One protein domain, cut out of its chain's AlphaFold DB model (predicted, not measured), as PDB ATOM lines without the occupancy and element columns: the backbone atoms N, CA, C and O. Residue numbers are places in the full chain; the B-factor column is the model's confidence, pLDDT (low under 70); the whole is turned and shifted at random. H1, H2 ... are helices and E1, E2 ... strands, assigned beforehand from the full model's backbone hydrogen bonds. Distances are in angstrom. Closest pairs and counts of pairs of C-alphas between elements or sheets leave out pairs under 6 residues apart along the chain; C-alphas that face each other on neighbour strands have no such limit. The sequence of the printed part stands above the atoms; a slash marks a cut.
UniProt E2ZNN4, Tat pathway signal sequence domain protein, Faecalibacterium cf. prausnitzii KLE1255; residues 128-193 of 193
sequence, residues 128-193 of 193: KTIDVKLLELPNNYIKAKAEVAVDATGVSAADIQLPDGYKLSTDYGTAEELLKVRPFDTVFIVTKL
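This is residues 128 to 193 of the 193 residues of the protein "Tat pathway signal sequence domain protein" of Faecalibacterium cf. prausnitzii KLE1255 (UniProt E2ZNN4). A strongly twisted sheet of four strands curls like part of a barrel, with a long hairpin, E1 and E2, at one side and the shorter E4 and E3 continuing it. The unnamed stretch 150 to 165 folds back from the far end of E2 towards E3, and the short helix H1 is off the sheet, farthest of the elements from the middle. The 66 printed residues hold, along the chain, E1, E2, E3, H1 and E4; the mixed sheet has the order E2, E1, E4, E3, and the class is mostly strand. The whole is compact, with a radius of gyration of the C-alphas of 11.2 A and spans of 33 by 23 by 18 A.

E1, residues 128 to 136, and E2, residues 140 to 149, form an antiparallel hairpin at 153 degrees, with N 132 and O 144 2.8 A apart. E4, residues 187 to 192, is parallel to E1 at 59 degrees, with N 135 and O 188 2.8 A apart. Its pairing is staggered: residues 190 to 192 pair with E3, residues 166 to 168, antiparallel at 131 degrees, with N 191 and O 167 2.8 A apart. Residues 145 to 146 of E2 also pair with 160 to 161, and residues 154 to 155 with 182 to 183, both antiparallel. H1, residues 175 to 179, is not on the sheet and is apart from E1 and E2; its O i to N i+4 pair is within hydrogen-bond range.

E1 begins at C-alpha 128 (33.218, 32.633, 26.500) and is 25.2 A long; E2 is 28.4 A long. E4, 16.1 A long, ends at C-alpha 192 (7.529, 25.093, 20.979).

The C-alphas farthest apart, Pro 138 and Asp 151, are 33.6 A apart. The printed part has no cut, and the link from E2 to E3 is long. No printed residue is under pLDDT 70.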
ATOM      1  N   LYS A 128      33.521  32.022  27.797       92.44
ATOM      2  CA  LYS A 128      33.218  32.633  26.500       92.44
ATOM      3  C   LYS A 128      31.758  32.374  26.141       92.44
ATOM      4  O   LYS A 128      31.207  31.325  26.473       92.44
ATOM      5  N   THR A 129      31.153  33.308  25.420       95.00
ATOM      6  CA  THR A 129      29.828  33.117  24.826       95.00
ATOM      7  C   THR A 129      29.975  32.594  23.404       95.00
ATOM      8  O   THR A 129      30.779  33.116  22.632       95.00
ATOM      9  N   ILE A 130      29.184  31.588  23.049       95.31
ATOM     10  CA  ILE A 130      29.113  31.033  21.694       95.31
ATOM     11  C   ILE A 130      27.699  31.157  21.129       95.31
ATOM     12  O   ILE A 130      26.726  31.188  21.885       95.31
ATOM     13  N   ASP A 131      27.594  31.160  19.801       95.62
ATOM     14  CA  ASP A 131      26.323  30.973  19.103       95.62
ATOM     15  C   ASP A 131      26.069  29.477  18.877       95.62
ATOM     16  O   ASP A 131      26.907  28.770  18.316       95.62
ATOM     17  N   VAL A 132      24.887  29.006  19.269       96.75
ATOM     18  CA  VAL A 132      24.418  27.627  19.087       96.75
ATOM     19  C   VAL A 132      23.268  27.609  18.086       96.75
ATOM     20  O   VAL A 132      22.378  28.464  18.122       96.75
ATOM     21  N   LYS A 133      23.272  26.627  17.178       96.44
ATOM     22  CA  LYS A 133      22.185  26.419  16.214       96.44
ATOM     23  C   LYS A 133      21.120  25.503  16.806       96.44
ATOM     24  O   LYS A 133      21.409  24.373  17.196       96.44
ATOM     25  N   LEU A 134      19.883  25.980  16.810       96.19
ATOM     26  CA  LEU A 134      18.698  25.223  17.185       96.19
ATOM     27  C   LEU A 134      17.868  24.907  15.940       96.19
ATOM     28  O   LEU A 134      17.808  25.723  15.021       96.19
ATOM     29  N   LEU A 135      17.220  23.748  15.932       95.88
ATOM     30  CA  LEU A 135      16.294  23.310  14.895       95.88
ATOM     31  C   LEU A 135      14.916  23.071  15.508       95.88
ATOM     32  O   LEU A 135      14.725  22.151  16.301       95.88
ATOM     33  N   GLU A 136      13.954  23.880  15.097       93.88
ATOM     34  CA  GLU A 136      12.535  23.593  15.245       93.88
ATOM     35  C   GLU A 136      12.075  22.820  14.000       93.88
ATOM     36  O   GLU A 136      12.195  23.282  12.859       93.88
ATOM     37  N   LEU A 137      11.565  21.608  14.207       89.75
ATOM     38  CA  LEU A 137      11.054  20.791  13.112       89.75
ATOM     39  C   LEU A 137       9.800  21.431  12.480       89.75
ATOM     40  O   LEU A 137       8.976  22.000  13.192       89.75
ATOM     41  N   PRO A 138       9.614  21.308  11.151       88.69
ATOM     42  CA  PRO A 138      10.386  20.445  10.256       88.69
ATOM     43  C   PRO A 138      11.715  21.028   9.739       88.69
ATOM     44  O   PRO A 138      12.583  20.235   9.395       88.69
ATOM     45  N   ASN A 139      11.906  22.354   9.652       92.31
ATOM     46  CA  ASN A 139      13.152  22.920   9.094       92.31
ATOM     47  C   ASN A 139      13.409  24.402   9.448       92.31
ATOM     48  O   ASN A 139      13.909  25.160   8.613       92.31
ATOM     49  N   ASN A 140      13.024  24.852  10.644       93.81
ATOM     50  CA  ASN A 140      13.231  26.231  11.088       93.81
ATOM     51  C   ASN A 140      14.470  26.338  11.993       93.81
ATOM     52  O   ASN A 140      14.534  25.695  13.038       93.81
ATOM     53  N   TYR A 141      15.454  27.153  11.603       94.75
ATOM     54  CA  TYR A 141      16.700  27.324  12.357       94.75
ATOM     55  C   TYR A 141      16.693  28.607  13.175       94.75
ATOM     56  O   TYR A 141      16.462  29.698  12.654       94.75
ATOM     57  N   ILE A 142      17.040  28.477  14.450       94.50
ATOM     58  CA  ILE A 142      17.079  29.577  15.413       94.50
ATOM     59  C   ILE A 142      18.483  29.630  16.019       94.50
ATOM     60  O   ILE A 142      19.162  28.610  16.135       94.50
ATOM     61  N   LYS A 143      18.953  30.825  16.379       94.31
ATOM     62  CA  LYS A 143      20.221  31.001  17.096       94.31
ATOM     63  C   LYS A 143      19.952  31.190  18.582       94.31
ATOM     64  O   LYS A 143      19.080  31.973  18.949       94.31
ATOM     65  N   ALA A 144      20.733  30.511  19.404       95.69
ATOM     66  CA  ALA A 144      20.774  30.693  20.848       95.69
ATOM     67  C   ALA A 144      22.205  30.980  21.294       95.69
ATOM     68  O   ALA A 144      23.150  30.807  20.524       95.69
ATOM     69  N   LYS A 145      22.362  31.418  22.541       96.12
ATOM     70  CA  LYS A 145      23.672  31.624  23.154       96.12
ATOM     71  C   LYS A 145      23.932  30.555  24.200       96.12
ATOM     72  O   LYS A 145      23.002  30.081  24.845       96.12
ATOM     73  N   ALA A 146      25.194  30.201  24.377       96.25
ATOM     74  CA  ALA A 146      25.641  29.397  25.504       96.25
ATOM     75  C   ALA A 146      26.926  29.986  26.080       96.25
ATOM     76  O   ALA A 146      27.719  30.593  25.354       96.25
ATOM     77  N   GLU A 147      27.122  29.811  27.379       95.19
ATOM     78  CA  GLU A 147      28.311  30.268  28.087       95.19
ATOM     79  C   GLU A 147      29.134  29.047  28.501       95.19
ATOM     80  O   GLU A 147      28.664  28.195  29.247       95.19
ATOM     81  N   VAL A 148      30.357  28.943  27.986       95.06
ATOM     82  CA  VAL A 148      31.234  27.778  28.177       95.06
ATOM     83  C   VAL A 148      32.612  28.227  28.645       95.06
ATOM     84  O   VAL A 148      32.958  29.397  28.494       95.06
ATOM     85  N   ALA A 149      33.425  27.320  29.186       93.19
ATOM     86  CA  ALA A 149      34.815  27.636  29.519       93.19
ATOM     87  C   ALA A 149      35.595  28.131  28.281       93.19
ATOM     88  O   ALA A 149      35.293  27.745  27.147       93.19
ATOM     89  N   VAL A 150      36.596  28.999  28.468       91.88
ATOM     90  CA  VAL A 150      37.361  29.572  27.338       91.88
ATOM     91  C   VAL A 150      38.036  28.494  26.485       91.88
ATOM     92  O   VAL A 150      38.025  28.581  25.254       91.88
ATOM     93  N   ASP A 151      38.539  27.443  27.116       91.31
ATOM     94  CA  ASP A 151      39.189  26.285  26.498       91.31
ATOM     95  C   ASP A 151      38.210  25.173  26.078       91.31
ATOM     96  O   ASP A 151      38.628  24.171  25.499       91.31
ATOM     97  N   ALA A 152      36.901  25.352  26.301       93.56
ATOM     98  CA  ALA A 152      35.904  24.364  25.910       93.56
ATOM     99  C   ALA A 152      35.922  24.117  24.394       93.56
ATOM    100  O   ALA A 152      36.008  25.055  23.588       93.56
ATOM    101  N   THR A 153      35.773  22.846  24.025       95.00
ATOM    102  CA  THR A 153      35.689  22.348  22.641       95.00
ATOM    103  C   THR A 153      34.262  21.975  22.227       95.00
ATOM    104  O   THR A 153      34.019  21.616  21.074       95.00
ATOM    105  N   GLY A 154      33.313  22.071  23.156       95.19
ATOM    106  CA  GLY A 154      31.912  21.748  22.944       95.19
ATOM    107  C   GLY A 154      31.003  22.394  23.984       95.19
ATOM    108  O   GLY A 154      31.460  23.090  24.890       95.19
ATOM    109  N   VAL A 155      29.705  22.159  23.832       96.50
ATOM    110  CA  VAL A 155      28.625  22.727  24.641       96.50
ATOM    111  C   VAL A 155      27.648  21.628  25.054       96.50
ATOM    112  O   VAL A 155      27.374  20.708  24.277       96.50
ATOM    113  N   SER A 156      27.149  21.688  26.289       95.44
ATOM    114  CA  SER A 156      26.076  20.809  26.756       95.44
ATOM    115  C   SER A 156      24.714  21.443  26.469       95.44
ATOM    116  O   SER A 156      24.602  22.662  26.359       95.44
ATOM    117  N   ALA A 157      23.658  20.638  26.356       94.19
ATOM    118  CA  ALA A 157      22.324  21.193  26.129       94.19
ATOM    119  C   ALA A 157      21.821  21.995  27.346       94.19
ATOM    120  O   ALA A 157      21.016  22.909  27.184       94.19
ATOM    121  N   ALA A 158      22.322  21.679  28.546       93.69
ATOM    122  CA  ALA A 158      22.007  22.393  29.781       93.69
ATOM    123  C   ALA A 158      22.542  23.837  29.809       93.69
ATOM    124  O   ALA A 158      21.941  24.690  30.457       93.69
ATOM    125  N   ASP A 159      23.639  24.119  29.097       95.31
ATOM    126  CA  ASP A 159      24.279  25.444  29.076       95.31
ATOM    127  C   ASP A 159      23.653  26.403  28.044       95.31
ATOM    128  O   ASP A 159      24.040  27.572  27.949       95.31
ATOM    129  N   ILE A 160      22.706  25.916  27.234       96.12
ATOM    130  CA  ILE A 160      22.063  26.691  26.170       96.12
ATOM    131  C   ILE A 160      20.960  27.571  26.759       96.12
ATOM    132  O   ILE A 160      19.988  27.093  27.343       96.12
ATOM    133  N   GLN A 161      21.054  28.872  26.505       96.25
ATOM    134  CA  GLN A 161      20.000  29.838  26.795       96.25
ATOM    135  C   GLN A 161      18.925  29.752  25.707       96.25
ATOM    136  O   GLN A 161      19.059  30.339  24.629       96.25
ATOM    137  N   LEU A 162      17.874  28.971  25.968       95.12
ATOM    138  CA  LEU A 162      16.763  28.803  25.034       95.12
ATOM    139  C   LEU A 162      15.946  30.099  24.893       95.12
ATOM    140  O   LEU A 162      15.700  30.771  25.895       95.12
ATOM    141  N   PRO A 163      15.482  30.439  23.677       94.12
ATOM    142  CA  PRO A 163      14.527  31.524  23.484       94.12
ATOM    143  C   PRO A 163      13.183  31.242  24.167       94.12
ATOM    144  O   PRO A 163      12.778  30.086  24.319       94.12
ATOM    145  N   ASP A 164      12.454  32.308  24.498       94.00
ATOM    146  CA  ASP A 164      11.126  32.208  25.103       94.00
ATOM    147  C   ASP A 164      10.168  31.361  24.254       94.00
ATOM    148  O   ASP A 164      10.088  31.494  23.030       94.00
ATOM    149  N   GLY A 165       9.410  30.493  24.925       92.69
ATOM    150  CA  GLY A 165       8.444  29.612  24.269       92.69
ATOM    151  C   GLY A 165       9.051  28.362  23.630       92.69
ATOM    152  O   GLY A 165       8.325  27.664  22.927       92.69
ATOM    153  N   TYR A 166      10.329  28.052  23.871       94.12
ATOM    154  CA  TYR A 166      10.965  26.810  23.423       94.12
ATOM    155  C   TYR A 166      11.415  25.933  24.591       94.12
ATOM    156  O   TYR A 166      11.808  26.407  25.654       94.12
ATOM    157  N   LYS A 167      11.413  24.622  24.350       93.88
ATOM    158  CA  LYS A 167      12.081  23.604  25.167       93.88
ATOM    159  C   LYS A 167      12.923  22.695  24.278       93.88
ATOM    160  O   LYS A 167      12.663  22.581  23.082       93.88
ATOM    161  N   LEU A 168      13.907  22.019  24.861       93.44
ATOM    162  CA  LEU A 168      14.632  20.950  24.173       93.44
ATOM    163  C   LEU A 168      13.687  19.786  23.831       93.44
ATOM    164  O   LEU A 168      12.727  19.516  24.560       93.44
ATOM    165  N   SER A 169      13.968  19.105  22.717       91.50
ATOM    166  CA  SER A 169      13.297  17.859  22.326       91.50
ATOM    167  C   SER A 169      13.385  16.804  23.435       91.50
ATOM    168  O   SER A 169      14.306  16.811  24.255       91.50
ATOM    169  N   THR A 170      12.468  15.835  23.419       87.44
ATOM    170  CA  THR A 170      12.502  14.662  24.310       87.44
ATOM    171  C   THR A 170      13.777  13.834  24.170       87.44
ATOM    172  O   THR A 170      14.124  13.108  25.097       87.44
ATOM    173  N   ASP A 171      14.505  13.980  23.061       81.38
ATOM    174  CA  ASP A 171      15.819  13.356  22.843       81.38
ATOM    175  C   ASP A 171      16.864  13.794  23.886       81.38
ATOM    176  O   ASP A 171      17.841  13.090  24.126       81.38
ATOM    177  N   TYR A 172      16.631  14.930  24.551       85.00
ATOM    178  CA  TYR A 172      17.434  15.446  25.662       85.00
ATOM    179  C   TYR A 172      16.704  15.318  27.009       85.00
ATOM    180  O   TYR A 172      16.960  16.075  27.938       85.00
ATOM    181  N   GLY A 173      15.743  14.397  27.124       78.12
ATOM    182  CA  GLY A 173      14.852  14.286  28.282       78.12
ATOM    183  C   GLY A 173      15.495  13.736  29.560       78.12
ATOM    184  O   GLY A 173      14.840  13.717  30.601       78.12
ATOM    185  N   THR A 174      16.751  13.279  29.509       89.94
ATOM    186  CA  THR A 174      17.489  12.773  30.675       89.94
ATOM    187  C   THR A 174      18.577  13.755  31.103       89.94
ATOM    188  O   THR A 174      19.176  14.445  30.279       89.94
ATOM    189  N   ALA A 175      18.880  13.794  32.405       87.81
ATOM    190  CA  ALA A 175      19.957  14.635  32.933       87.81
ATOM    191  C   ALA A 175      21.320  14.306  32.293       87.81
ATOM    192  O   ALA A 175      22.113  15.207  32.025       87.81
ATOM    193  N   GLU A 176      21.568  13.030  31.991       90.69
ATOM    194  CA  GLU A 176      22.786  12.582  31.309       90.69
ATOM    195  C   GLU A 176      22.895  13.148  29.887       90.69
ATOM    196  O   GLU A 176      23.946  13.664  29.508       90.69
ATOM    197  N   GLU A 177      21.811  13.124  29.102       91.50
ATOM    198  CA  GLU A 177      21.827  13.674  27.741       91.50
ATOM    199  C   GLU A 177      21.902  15.207  27.728       91.50
ATOM    200  O   GLU A 177      22.491  15.781  26.803       91.50
ATOM    201  N   LEU A 178      21.378  15.885  28.754       91.50
ATOM    202  CA  LEU A 178      21.518  17.337  28.902       91.50
ATOM    203  C   LEU A 178      22.967  17.757  29.161       91.50
ATOM    204  O   LEU A 178      23.445  18.696  28.526       91.50
ATOM    205  N   LEU A 179      23.664  17.047  30.052       93.38
ATOM    206  CA  LEU A 179      25.035  17.366  30.468       93.38
ATOM    207  C   LEU A 179      26.105  16.872  29.487       93.38
ATOM    208  O   LEU A 179      27.258  17.295  29.552       93.38
ATOM    209  N   LYS A 180      25.741  15.989  28.554       94.31
ATOM    210  CA  LYS A 180      26.649  15.494  27.518       94.31
ATOM    211  C   LYS A 180      27.165  16.640  26.645       94.31
ATOM    212  O   LYS A 180      26.402  17.294  25.930       94.31
ATOM    213  N   VAL A 181      28.481  16.840  26.666       95.12
ATOM    214  CA  VAL A 181      29.169  17.850  25.855       95.12
ATOM    215  C   VAL A 181      29.199  17.404  24.397       95.12
ATOM    216  O   VAL A 181      29.605  16.283  24.085       95.12
ATOM    217  N   ARG A 182      28.762  18.287  23.497       95.31
ATOM    218  CA  ARG A 182      28.724  18.048  22.051       95.31
ATOM    219  C   ARG A 182      29.524  19.128  21.312       95.31
ATOM    220  O   ARG A 182      29.600  20.248  21.811       95.31
ATOM    221  N   PRO A 183      30.126  18.828  20.150       96.38
ATOM    222  CA  PRO A 183      30.847  19.817  19.343       96.38
ATOM    223  C   PRO A 183      30.012  21.073  19.051       96.38
ATOM    224  O   PRO A 183      28.792  20.985  18.920       96.38
ATOM    225  N   PHE A 184      30.649  22.241  18.929       94.44
ATOM    226  CA  PHE A 184      29.945  23.524  18.749       94.44
ATOM    227  C   PHE A 184      29.094  23.628  17.475       94.44
ATOM    228  O   PHE A 184      28.181  24.446  17.409       94.44
ATOM    229  N   ASP A 185      29.375  22.814  16.462       93.81
ATOM    230  CA  ASP A 185      28.606  22.723  15.221       93.81
ATOM    231  C   ASP A 185      27.356  21.831  15.336       93.81
ATOM    232  O   ASP A 185      26.562  21.761  14.395       93.81
ATOM    233  N   THR A 186      27.143  21.193  16.492       94.44
ATOM    234  CA  THR A 186      25.950  20.387  16.770       94.44
ATOM    235  C   THR A 186      24.688  21.241  16.700       94.44
ATOM    236  O   THR A 186      24.589  22.301  17.319       94.44
ATOM    237  N   VAL A 187      23.687  20.738  15.980       95.19
ATOM    238  CA  VAL A 187      22.347  21.326  15.934       95.19
ATOM    239  C   VAL A 187      21.482  20.669  17.004       95.19
ATOM    240  O   VAL A 187      21.354  19.444  17.029       95.19
ATOM    241  N   PHE A 188      20.876  21.476  17.874       95.00
ATOM    242  CA  PHE A 188      20.001  20.981  18.937       95.00
ATOM    243  C   PHE A 188      18.537  21.084  18.531       95.00
ATOM    244  O   PHE A 188      18.087  22.125  18.054       95.00
ATOM    245  N   ILE A 189      17.782  20.009  18.736       95.12
ATOM    246  CA  ILE A 189      16.360  19.978  18.385       95.12
ATOM    247  C   ILE A 189      15.545  20.612  19.512       95.12
ATOM    248  O   ILE A 189      15.684  20.240  20.680       95.12
ATOM    249  N   VAL A 190      14.669  21.546  19.150       95.12
ATOM    250  CA  VAL A 190      13.749  22.224  20.067       95.12
ATOM    251  C   VAL A 190      12.300  22.063  19.629       95.12
ATOM    252  O   VAL A 190      11.989  21.783  18.471       95.12
ATOM    253  N   THR A 191      11.390  22.235  20.579       93.12
ATOM    254  CA  THR A 191       9.944  22.213  20.366       93.12
ATOM    255  C   THR A 191       9.322  23.422  21.044       93.12
ATOM    256  O   THR A 191       9.744  23.812  22.136       93.12
ATOM    257  N   LYS A 192       8.312  24.005  20.404       90.38
ATOM    258  CA  LYS A 192       7.529  25.093  20.979       90.38
ATOM    259  C   LYS A 192       6.713  24.602  22.184       90.38
ATOM    260  O   LYS A 192       6.230  23.467  22.180       90.38
ATOM    261  N   LEU A 193       6.628  25.430  23.221       87.12
ATOM    262  CA  LEU A 193       5.829  25.191  24.427       87.12
ATOM    263  C   LEU A 193       4.329  25.347  24.165       87.12
ATOM    264  O   LEU A 193       3.954  26.205  23.333       87.12
TER     265      LEU A 193